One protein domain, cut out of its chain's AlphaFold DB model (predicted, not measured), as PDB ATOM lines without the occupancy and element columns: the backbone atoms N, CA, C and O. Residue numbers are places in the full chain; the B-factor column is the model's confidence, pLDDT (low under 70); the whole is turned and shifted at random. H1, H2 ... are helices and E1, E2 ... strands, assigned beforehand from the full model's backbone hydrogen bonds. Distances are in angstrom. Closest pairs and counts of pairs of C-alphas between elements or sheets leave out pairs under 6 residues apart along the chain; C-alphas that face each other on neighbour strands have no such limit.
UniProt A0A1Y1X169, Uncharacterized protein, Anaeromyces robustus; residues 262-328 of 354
ATOM      1  N   ASP A 262     -50.175  34.121 151.853       54.03
ATOM      2  CA  ASP A 262     -49.194  33.036 151.958       54.03
ATOM      3  C   ASP A 262     -49.277  32.588 153.420       54.03
ATOM      4  O   ASP A 262     -48.982  33.375 154.327       54.03
ATOM      5  N   ARG A 263     -49.830  31.395 153.663       70.00
ATOM      6  CA  ARG A 263     -50.173  30.907 155.008       70.00
ATOM      7  C   ARG A 263     -48.946  30.352 155.705       70.00
ATOM      8  O   ARG A 263     -48.916  29.197 156.106       70.00
ATOM      9  N   ASP A 264     -47.945  31.211 155.797       81.38
ATOM     10  CA  ASP A 264     -46.791  31.043 156.650       81.38
ATOM     11  C   ASP A 264     -47.188  31.509 158.056       81.38
ATOM     12  O   ASP A 264     -47.152  32.698 158.391       81.38
ATOM     13  N   LEU A 265     -47.671  30.553 158.848       83.50
ATOM     14  CA  LEU A 265     -47.884  30.703 160.285       83.50
ATOM     15  C   LEU A 265     -46.691  30.154 161.073       83.50
ATOM     16  O   LEU A 265     -46.819  29.945 162.282       83.50
ATOM     17  N   SER A 266     -45.541  29.946 160.429       88.19
ATOM     18  CA  SER A 266     -44.383  29.386 161.106       88.19
ATOM     19  C   SER A 266     -43.912  30.264 162.278       88.19
ATOM     20  O   SER A 266     -44.004  31.498 162.258       88.19
ATOM     21  N   GLY A 267     -43.444  29.621 163.348       87.19
ATOM     22  CA  GLY A 267     -42.905  30.255 164.551       87.19
ATOM     23  C   GLY A 267     -43.945  30.862 165.497       87.19
ATOM     24  O   GLY A 267     -43.572  31.627 166.390       87.19
ATOM     25  N   ASN A 268     -45.234  30.562 165.324       85.38
ATOM     26  CA  ASN A 268     -46.294  31.017 166.226       85.38
ATOM     27  C   ASN A 268     -46.639  29.926 167.252       85.38
ATOM     28  O   ASN A 268     -47.666  29.263 167.144       85.38
ATOM     29  N   LEU A 269     -45.792  29.788 168.273       86.25
ATOM     30  CA  LEU A 269     -45.949  28.803 169.357       86.25
ATOM     31  C   LEU A 269     -47.247  28.962 170.170       86.25
ATOM     32  O   LEU A 269     -47.710  28.014 170.781       86.25
ATOM     33  N   ASP A 270     -47.863  30.147 170.157       85.88
ATOM     34  CA  ASP A 270     -49.129  30.396 170.860       85.88
ATOM     35  C   ASP A 270     -50.364  29.866 170.097       85.88
ATOM     36  O   ASP A 270     -51.498  30.047 170.551       85.88
ATOM     37  N   LEU A 271     -50.176  29.280 168.907       86.25
ATOM     38  CA  LEU A 271     -51.248  28.664 168.127       86.25
ATOM     39  C   LEU A 271     -51.371  27.186 168.489       86.25
ATOM     40  O   LEU A 271     -50.441  26.416 168.280       86.25
ATOM     41  N   TYR A 272     -52.553  26.810 168.968       91.88
ATOM     42  CA  TYR A 272     -52.919  25.446 169.329       91.88
ATOM     43  C   TYR A 272     -54.278  25.080 168.724       91.88
ATOM     44  O   TYR A 272     -55.109  25.957 168.457       91.88
ATOM     45  N   GLY A 273     -54.508  23.783 168.519       93.38
ATOM     46  CA  GLY A 273     -55.746  23.246 167.949       93.38
ATOM     47  C   GLY A 273     -55.592  22.747 166.513       93.38
ATOM     48  O   GLY A 273     -54.481  22.534 166.047       93.38
ATOM     49  N   TYR A 274     -56.697  22.544 165.793       93.44
ATOM     50  CA  TYR A 274     -56.635  21.995 164.435       93.44
ATOM     51  C   TYR A 274     -56.598  23.069 163.340       93.44
ATOM     52  O   TYR A 274     -57.280  24.096 163.415       93.44
ATOM     53  N   VAL A 275     -55.841  22.797 162.278       92.81
ATOM     54  CA  VAL A 275     -55.818  23.594 161.049       92.81
ATOM     55  C   VAL A 275     -57.172  23.464 160.329       92.81
ATOM     56  O   VAL A 275     -57.597  22.345 160.030       92.81
ATOM     57  N   PRO A 276     -57.870  24.573 160.014       87.81
ATOM     58  CA  PRO A 276     -59.114  24.520 159.252       87.81
ATOM     59  C   PRO A 276     -58.926  23.911 157.858       87.81
ATOM     60  O   PRO A 276     -57.873  24.042 157.239       87.81
ATOM     61  N   LEU A 277     -59.980  23.295 157.319       89.06
ATOM     62  CA  LEU A 277     -59.939  22.746 155.967       89.06
ATOM     63  C   LEU A 277     -59.859  23.856 154.923       89.06
ATOM     64  O   LEU A 277     -60.692  24.764 154.872       89.06
ATOM     65  N   PHE A 278     -58.856  23.739 154.063       85.75
ATOM     66  CA  PHE A 278     -58.558  24.703 153.023       85.75
ATOM     67  C   PHE A 278     -58.462  23.998 151.668       85.75
ATOM     68  O   PHE A 278     -57.371  23.640 151.234       85.75
ATOM     69  N   PRO A 279     -59.596  23.793 150.978       78.88
ATOM     70  CA  PRO A 279     -59.650  22.913 149.811       78.88
ATOM     71  C   PRO A 279     -58.770  23.376 148.638       78.88
ATOM     72  O   PRO A 279     -58.352  22.546 147.840       78.88
ATOM     73  N   ASN A 280     -58.445  24.672 148.558       82.50
ATOM     74  CA  ASN A 280     -57.726  25.274 147.429       82.50
ATOM     75  C   ASN A 280     -56.312  25.783 147.778       82.50
ATOM     76  O   ASN A 280     -55.730  26.539 147.000       82.50
ATOM     77  N   SER A 281     -55.755  25.446 148.948       81.69
ATOM     78  CA  SER A 281     -54.402  25.899 149.306       81.69
ATOM     79  C   SER A 281     -53.333  25.062 148.604       81.69
ATOM     80  O   SER A 281     -53.298  23.848 148.778       81.69
ATOM     81  N   VAL A 282     -52.443  25.720 147.853       80.50
ATOM     82  CA  VAL A 282     -51.327  25.074 147.130       80.50
ATOM     83  C   VAL A 282     -50.145  24.762 148.056       80.50
ATOM     84  O   VAL A 282     -49.431  23.790 147.837       80.50
ATOM     85  N   SER A 283     -49.932  25.573 149.092       84.94
ATOM     86  CA  SER A 283     -48.898  25.343 150.104       84.94
ATOM     87  C   SER A 283     -49.311  25.952 151.437       84.94
ATOM     88  O   SER A 283     -50.061  26.934 151.473       84.94
ATOM     89  N   CYS A 284     -48.824  25.355 152.515       88.44
ATOM     90  CA  CYS A 284     -49.034  25.813 153.874       88.44
ATOM     91  C   CYS A 284     -47.746  25.606 154.654       88.44
ATOM     92  O   CYS A 284     -47.185  24.515 154.596       88.44
ATOM     93  N   ASP A 285     -47.292  26.626 155.374       89.88
ATOM     94  CA  ASP A 285     -46.147  26.501 156.269       89.88
ATOM     95  C   ASP A 285     -46.607  26.830 157.686       89.88
ATOM     96  O   ASP A 285     -46.949  27.964 158.021       89.88
ATOM     97  N   PHE A 286     -46.657  25.799 158.514       89.69
ATOM     98  CA  PHE A 286     -47.018  25.906 159.920       89.69
ATOM     99  C   PHE A 286     -45.833  25.552 160.829       89.69
ATOM    100  O   PHE A 286     -46.041  25.134 161.967       89.69
ATOM    101  N   GLY A 287     -44.597  25.641 160.325       86.88
ATOM    102  CA  GLY A 287     -43.410  25.182 161.044       86.88
ATOM    103  C   GLY A 287     -43.315  25.753 162.460       86.88
ATOM    104  O   GLY A 287     -43.468  26.950 162.660       86.88
ATOM    105  N   VAL A 288     -43.026  24.912 163.456       87.69
ATOM    106  CA  VAL A 288     -42.903  25.324 164.869       87.69
ATOM    107  C   VAL A 288     -44.193  25.992 165.393       87.69
ATOM    108  O   VAL A 288     -44.200  27.158 165.799       87.69
ATOM    109  N   THR A 289     -45.302  25.249 165.350       93.00
ATOM    110  CA  THR A 289     -46.580  25.584 166.006       93.00
ATOM    111  C   THR A 289     -47.136  24.339 166.708       93.00
ATOM    112  O   THR A 289     -46.773  23.231 166.323       93.00
ATOM    113  N   ASP A 290     -48.029  24.513 167.689       92.62
ATOM    114  CA  ASP A 290     -48.736  23.412 168.374       92.62
ATOM    115  C   ASP A 290     -50.090  23.105 167.697       92.62
ATOM    116  O   ASP A 290     -51.051  22.634 168.318       92.62
ATOM    117  N   LEU A 291     -50.209  23.446 166.411       94.75
ATOM    118  CA  LEU A 291     -51.363  23.082 165.602       94.75
ATOM    119  C   LEU A 291     -51.257  21.611 165.189       94.75
ATOM    120  O   LEU A 291     -50.156  21.099 165.043       94.75
ATOM    121  N   CYS A 292     -52.392  20.962 164.946       96.06
ATOM    122  CA  CYS A 292     -52.493  19.639 164.328       96.06
ATOM    123  C   CYS A 292     -53.297  19.730 163.017       96.06
ATOM    124  O   CYS A 292     -54.114  20.642 162.852       96.06
ATOM    125  N   TYR A 293     -53.101  18.824 162.055       95.50
ATOM    126  CA  TYR A 293     -53.903  18.813 160.819       95.50
ATOM    127  C   TYR A 293     -55.012  17.752 160.862       95.50
ATOM    128  O   TYR A 293     -54.837  16.675 161.418       95.50
ATOM    129  N   LEU A 294     -56.165  18.025 160.247       95.56
ATOM    130  CA  LEU A 294     -57.213  17.011 160.064       95.56
ATOM    131  C   LEU A 294     -56.829  16.038 158.940       95.56
ATOM    132  O   LEU A 294     -56.201  16.441 157.961       95.56
ATOM    133  N   SER A 295     -57.227  14.770 159.047       94.19
ATOM    134  CA  SER A 295     -56.854  13.702 158.103       94.19
ATOM    135  C   SER A 295     -57.147  14.041 156.630       94.19
ATOM    136  O   SER A 295     -56.351  13.727 155.733       94.19
ATOM    137  N   ASP A 296     -58.248  14.757 156.399       93.00
ATOM    138  CA  ASP A 296     -58.766  15.235 155.118       93.00
ATOM    139  C   ASP A 296     -58.263  16.632 154.710       93.00
ATOM    140  O   ASP A 296     -58.642  17.152 153.658       93.00
ATOM    141  N   ALA A 297     -57.381  17.253 155.497       92.88
ATOM    142  CA  ALA A 297     -56.814  18.549 155.164       92.88
ATOM    143  C   ALA A 297     -55.855  18.453 153.966       92.88
ATOM    144  O   ALA A 297     -54.896  17.682 153.964       92.88
ATOM    145  N   THR A 298     -56.048  19.330 152.977       91.00
ATOM    146  CA  THR A 298     -55.093  19.567 151.873       91.00
ATOM    147  C   THR A 298     -53.752  20.120 152.375       91.00
ATOM    148  O   THR A 298     -52.724  20.043 151.712       91.00
ATOM    149  N   CYS A 299     -53.777  20.717 153.560       88.81
ATOM    150  CA  CYS A 299     -52.765  21.592 154.118       88.81
ATOM    151  C   CYS A 299     -52.038  20.826 155.234       88.81
ATOM    152  O   CYS A 299     -52.449  20.879 156.393       88.81
ATOM    153  N   LYS A 300     -51.011  20.059 154.852       91.69
ATOM    154  CA  LYS A 300     -50.192  19.220 155.744       91.69
ATOM    155  C   LYS A 300     -48.773  19.784 155.810       91.69
ATOM    156  O   LYS A 300     -48.281  20.311 154.816       91.69
ATOM    157  N   SER A 301     -48.145  19.698 156.977       87.56
ATOM    158  CA  SER A 301     -46.769  20.146 157.218       87.56
ATOM    159  C   SER A 301     -46.000  19.003 157.863       87.56
ATOM    160  O   SER A 301     -46.533  18.367 158.766       87.56
ATOM    161  N   ASP A 302     -44.752  18.779 157.449       88.75
ATOM    162  CA  ASP A 302     -43.894  17.710 157.990       88.75
ATOM    163  C   ASP A 302     -43.579  17.886 159.486       88.75
ATOM    164  O   ASP A 302     -43.116  16.960 160.146       88.75
ATOM    165  N   TYR A 303     -43.810  19.088 160.020       90.75
ATOM    166  CA  TYR A 303     -43.534  19.453 161.412       90.75
ATOM    167  C   TYR A 303     -44.759  19.372 162.324       90.75
ATOM    168  O   TYR A 303     -44.665  19.768 163.483       90.75
ATOM    169  N   ILE A 304     -45.906  18.953 161.794       93.19
ATOM    170  CA  ILE A 304     -47.171  18.909 162.519       93.19
ATOM    171  C   ILE A 304     -47.764  17.517 162.418       93.19
ATOM    172  O   ILE A 304     -47.839  16.958 161.330       93.19
ATOM    173  N   ASP A 305     -48.260  17.015 163.542       95.25
ATOM    174  CA  ASP A 305     -48.940  15.733 163.600       95.25
ATOM    175  C   ASP A 305     -50.419  15.833 163.187       95.25
ATOM    176  O   ASP A 305     -51.074  16.884 163.248       95.25
ATOM    177  N   GLU A 306     -50.968  14.699 162.758       96.38
ATOM    178  CA  GLU A 306     -52.400  14.548 162.527       96.38
ATOM    179  C   GLU A 306     -53.164  14.673 163.850       96.38
ATOM    180  O   GLU A 306     -52.794  14.066 164.854       96.38
ATOM    181  N   CYS A 307     -54.253  15.441 163.853       96.81
ATOM    182  CA  CYS A 307     -55.087  15.608 165.034       96.81
ATOM    183  C   CYS A 307     -55.680  14.274 165.478       96.81
ATOM    184  O   CYS A 307     -56.365  13.593 164.710       96.81
ATOM    185  N   THR A 308     -55.534  13.960 166.760       96.38
ATOM    186  CA  THR A 308     -56.274  12.865 167.377       96.38
ATOM    187  C   THR A 308     -57.735  13.257 167.605       96.38
ATOM    188  O   THR A 308     -58.121  14.431 167.621       96.38
ATOM    189  N   VAL A 309     -58.583  12.253 167.837       94.50
ATOM    190  CA  VAL A 309     -59.987  12.472 168.219       94.50
ATOM    191  C   VAL A 309     -60.089  13.335 169.484       94.50
ATOM    192  O   VAL A 309     -61.020  14.136 169.612       94.50
ATOM    193  N   ASP A 310     -59.131  13.204 170.399       94.69
ATOM    194  CA  ASP A 310     -59.104  13.975 171.636       94.69
ATOM    195  C   ASP A 310     -58.679  15.425 171.391       94.69
ATOM    196  O   ASP A 310     -59.320  16.325 171.934       94.69
ATOM    197  N   ASP A 311     -57.730  15.686 170.487       92.94
ATOM    198  CA  ASP A 311     -57.366  17.054 170.084       92.94
ATOM    199  C   ASP A 311     -58.571  17.799 169.503       92.94
ATOM    200  O   ASP A 311     -58.835  18.957 169.843       92.94
ATOM    201  N   ILE A 312     -59.369  17.111 168.681       91.81
ATOM    202  CA  ILE A 312     -60.596  17.657 168.091       91.81
ATOM    203  C   ILE A 312     -61.641  17.930 169.183       91.81
ATOM    204  O   ILE A 312     -62.281  18.989 169.180       91.81
ATOM    205  N   LYS A 313     -61.818  17.019 170.149       91.25
ATOM    206  CA  LYS A 313     -62.747  17.199 171.282       91.25
ATOM    207  C   LYS A 313     -62.325  18.347 172.203       91.25
ATOM    208  O   LYS A 313     -63.160  19.175 172.572       91.25
ATOM    209  N   ILE A 314     -61.041  18.441 172.543       88.19
ATOM    210  CA  ILE A 314     -60.486  19.508 173.388       88.19
ATOM    211  C   ILE A 314     -60.640  20.862 172.688       88.19
ATOM    212  O   ILE A 314     -61.106  21.825 173.310       88.19
ATOM    213  N   SER A 315     -60.340  20.913 171.388       81.75
ATOM    214  CA  SER A 315     -60.479  22.108 170.547       81.75
ATOM    215  C   SER A 315     -61.933  22.561 170.381       81.75
ATOM    216  O   SER A 315     -62.221  23.755 170.308       81.75
ATOM    217  N   SER A 316     -62.877  21.617 170.327       76.56
ATOM    218  CA  SER A 316     -64.308  21.902 170.145       76.56
ATOM    219  C   SER A 316     -65.058  22.208 171.448       76.56
ATOM    220  O   SER A 316     -66.165  22.759 171.409       76.56
ATOM    221  N   SER A 317     -64.464  21.918 172.609       78.31
ATOM    222  CA  SER A 317     -65.053  22.234 173.910       78.31
ATOM    223  C   SER A 317     -65.169  23.756 174.138       78.31
ATOM    224  O   SER A 317     -64.275  24.548 173.831       78.31
ATOM    225  N   LYS A 318     -66.308  24.201 174.695       50.72
ATOM    226  CA  LYS A 318     -66.669  25.629 174.848       50.72
ATOM    227  C   LYS A 318     -65.667  26.468 175.655       50.72
ATOM    228  O   LYS A 318     -65.682  27.688 175.526       50.72
ATOM    229  N   GLN A 319     -64.812  25.851 176.471       49.09
ATOM    230  CA  GLN A 319     -63.807  26.569 177.265       49.09
ATOM    231  C   GLN A 319     -62.646  27.113 176.418       49.09
ATOM    232  O   GLN A 319     -62.061  28.127 176.793       49.09
ATOM    233  N   ASN A 320     -62.387  26.530 175.243       47.38
ATOM    234  CA  ASN A 320     -61.246  26.889 174.402       47.38
ATOM    235  C   ASN A 320     -61.596  27.794 173.209       47.38
ATOM    236  O   ASN A 320     -60.695  28.352 172.597       47.38
ATOM    237  N   GLN A 321     -62.880  28.075 172.935       46.53
ATOM    238  CA  GLN A 321     -63.345  28.915 171.806       46.53
ATOM    239  C   GLN A 321     -62.788  30.354 171.762       46.53
ATOM    240  O   GLN A 321     -63.040  31.088 170.808       46.53
ATOM    241  N   LYS A 322     -62.024  30.776 172.770       38.84
ATOM    242  CA  LYS A 322     -61.423  32.107 172.873       38.84
ATOM    243  C   LYS A 322     -60.323  32.370 171.822       38.84
ATOM    244  O   LYS A 322     -59.991  33.534 171.619       38.84
ATOM    245  N   TYR A 323     -59.811  31.336 171.142       37.12
ATOM    246  CA  TYR A 323     -58.674  31.447 170.207       37.12
ATOM    247  C   TYR A 323     -58.849  30.747 168.840       37.12
ATOM    248  O   TYR A 323     -57.888  30.662 168.083       37.12
ATOM    249  N   TYR A 324     -60.054  30.291 168.470       48.78
ATOM    250  CA  TYR A 324     -60.237  29.433 167.283       48.78
ATOM    251  C   TYR A 324     -60.845  30.133 166.065       48.78
ATOM    252  O   TYR A 324     -61.845  30.849 166.160       48.78
ATOM    253  N   ILE A 325     -60.301  29.808 164.889       41.03
ATOM    254  CA  ILE A 325     -60.919  30.045 163.578       41.03
ATOM    255  C   ILE A 325     -61.806  28.829 163.275       41.03
ATOM    256  O   ILE A 325     -61.357  27.839 162.708       41.03
ATOM    257  N   SER A 326     -63.066  28.855 163.715       37.81
ATOM    258  CA  SER A 326     -64.005  27.756 163.454       37.81
ATOM    259  C   SER A 326     -64.681  27.911 162.089       37.81
ATOM    260  O   SER A 326     -65.477  28.831 161.879       37.81
ATOM    261  N   SER A 327     -64.425  26.966 161.183       38.72
ATOM    262  CA  SER A 327     -65.235  26.740 159.980       38.72
ATOM    263  C   SER A 327     -66.443  25.876 160.360       38.72
ATOM    264  O   SER A 327     -66.332  24.667 160.533       38.72
ATOM    265  N   ARG A 328     -67.617  26.494 160.528       38.28
ATOM    266  CA  ARG A 328     -68.875  25.860 160.990       38.28
ATOM    267  C   ARG A 328     -69.441  24.733 160.100       38.28
ATOM    268  O   ARG A 328     -70.511  24.217 160.405       38.28
TER     269      ARG A 328
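AT A GLANCE: This is residues 262 to 328 of the 354 residues of an uncharacterized protein of Anaeromyces robustus (UniProt A0A1Y1X169). This domain has little regular structure: it is mostly loops, with two short parallel strands, E1 and E2, side by side and one short helix, H1, packed mainly on E1. Long loops, residues 276 to 289 and 294 to 308, join these parts. The printed part has 67 residues, 16 in named elements, in the order E1, E2, H1; the class is mixed. It is compact, with a radius of gyration of the C-alphas of 11.3 A and spans of 31 by 23 by 18 A.

IN THESE COORDINATES: E1, residues 272 to 275, begins at C-alpha 272 (-52.919, 25.446, 169.329). E2 is residues 290 to 293. H1, residues 309 to 316, is 10.6 A long and ends at C-alpha 316 (-64.308, 21.902, 170.145).

HOW THE PARTS SIT: E1 and E2 are parallel at 23 degrees; N 275 and O 292 are 2.8 A apart, within hydrogen-bond range. The closest C-alphas of E1 and H1, Gly 273 and Ser 315, are 5.5 A apart. In H1 every O i to N i+4 pair is within hydrogen-bond range.

THE WHOLE: The printed part has no cut. Both links are long. Residues 262 and 318 to 328 have pLDDT under 70.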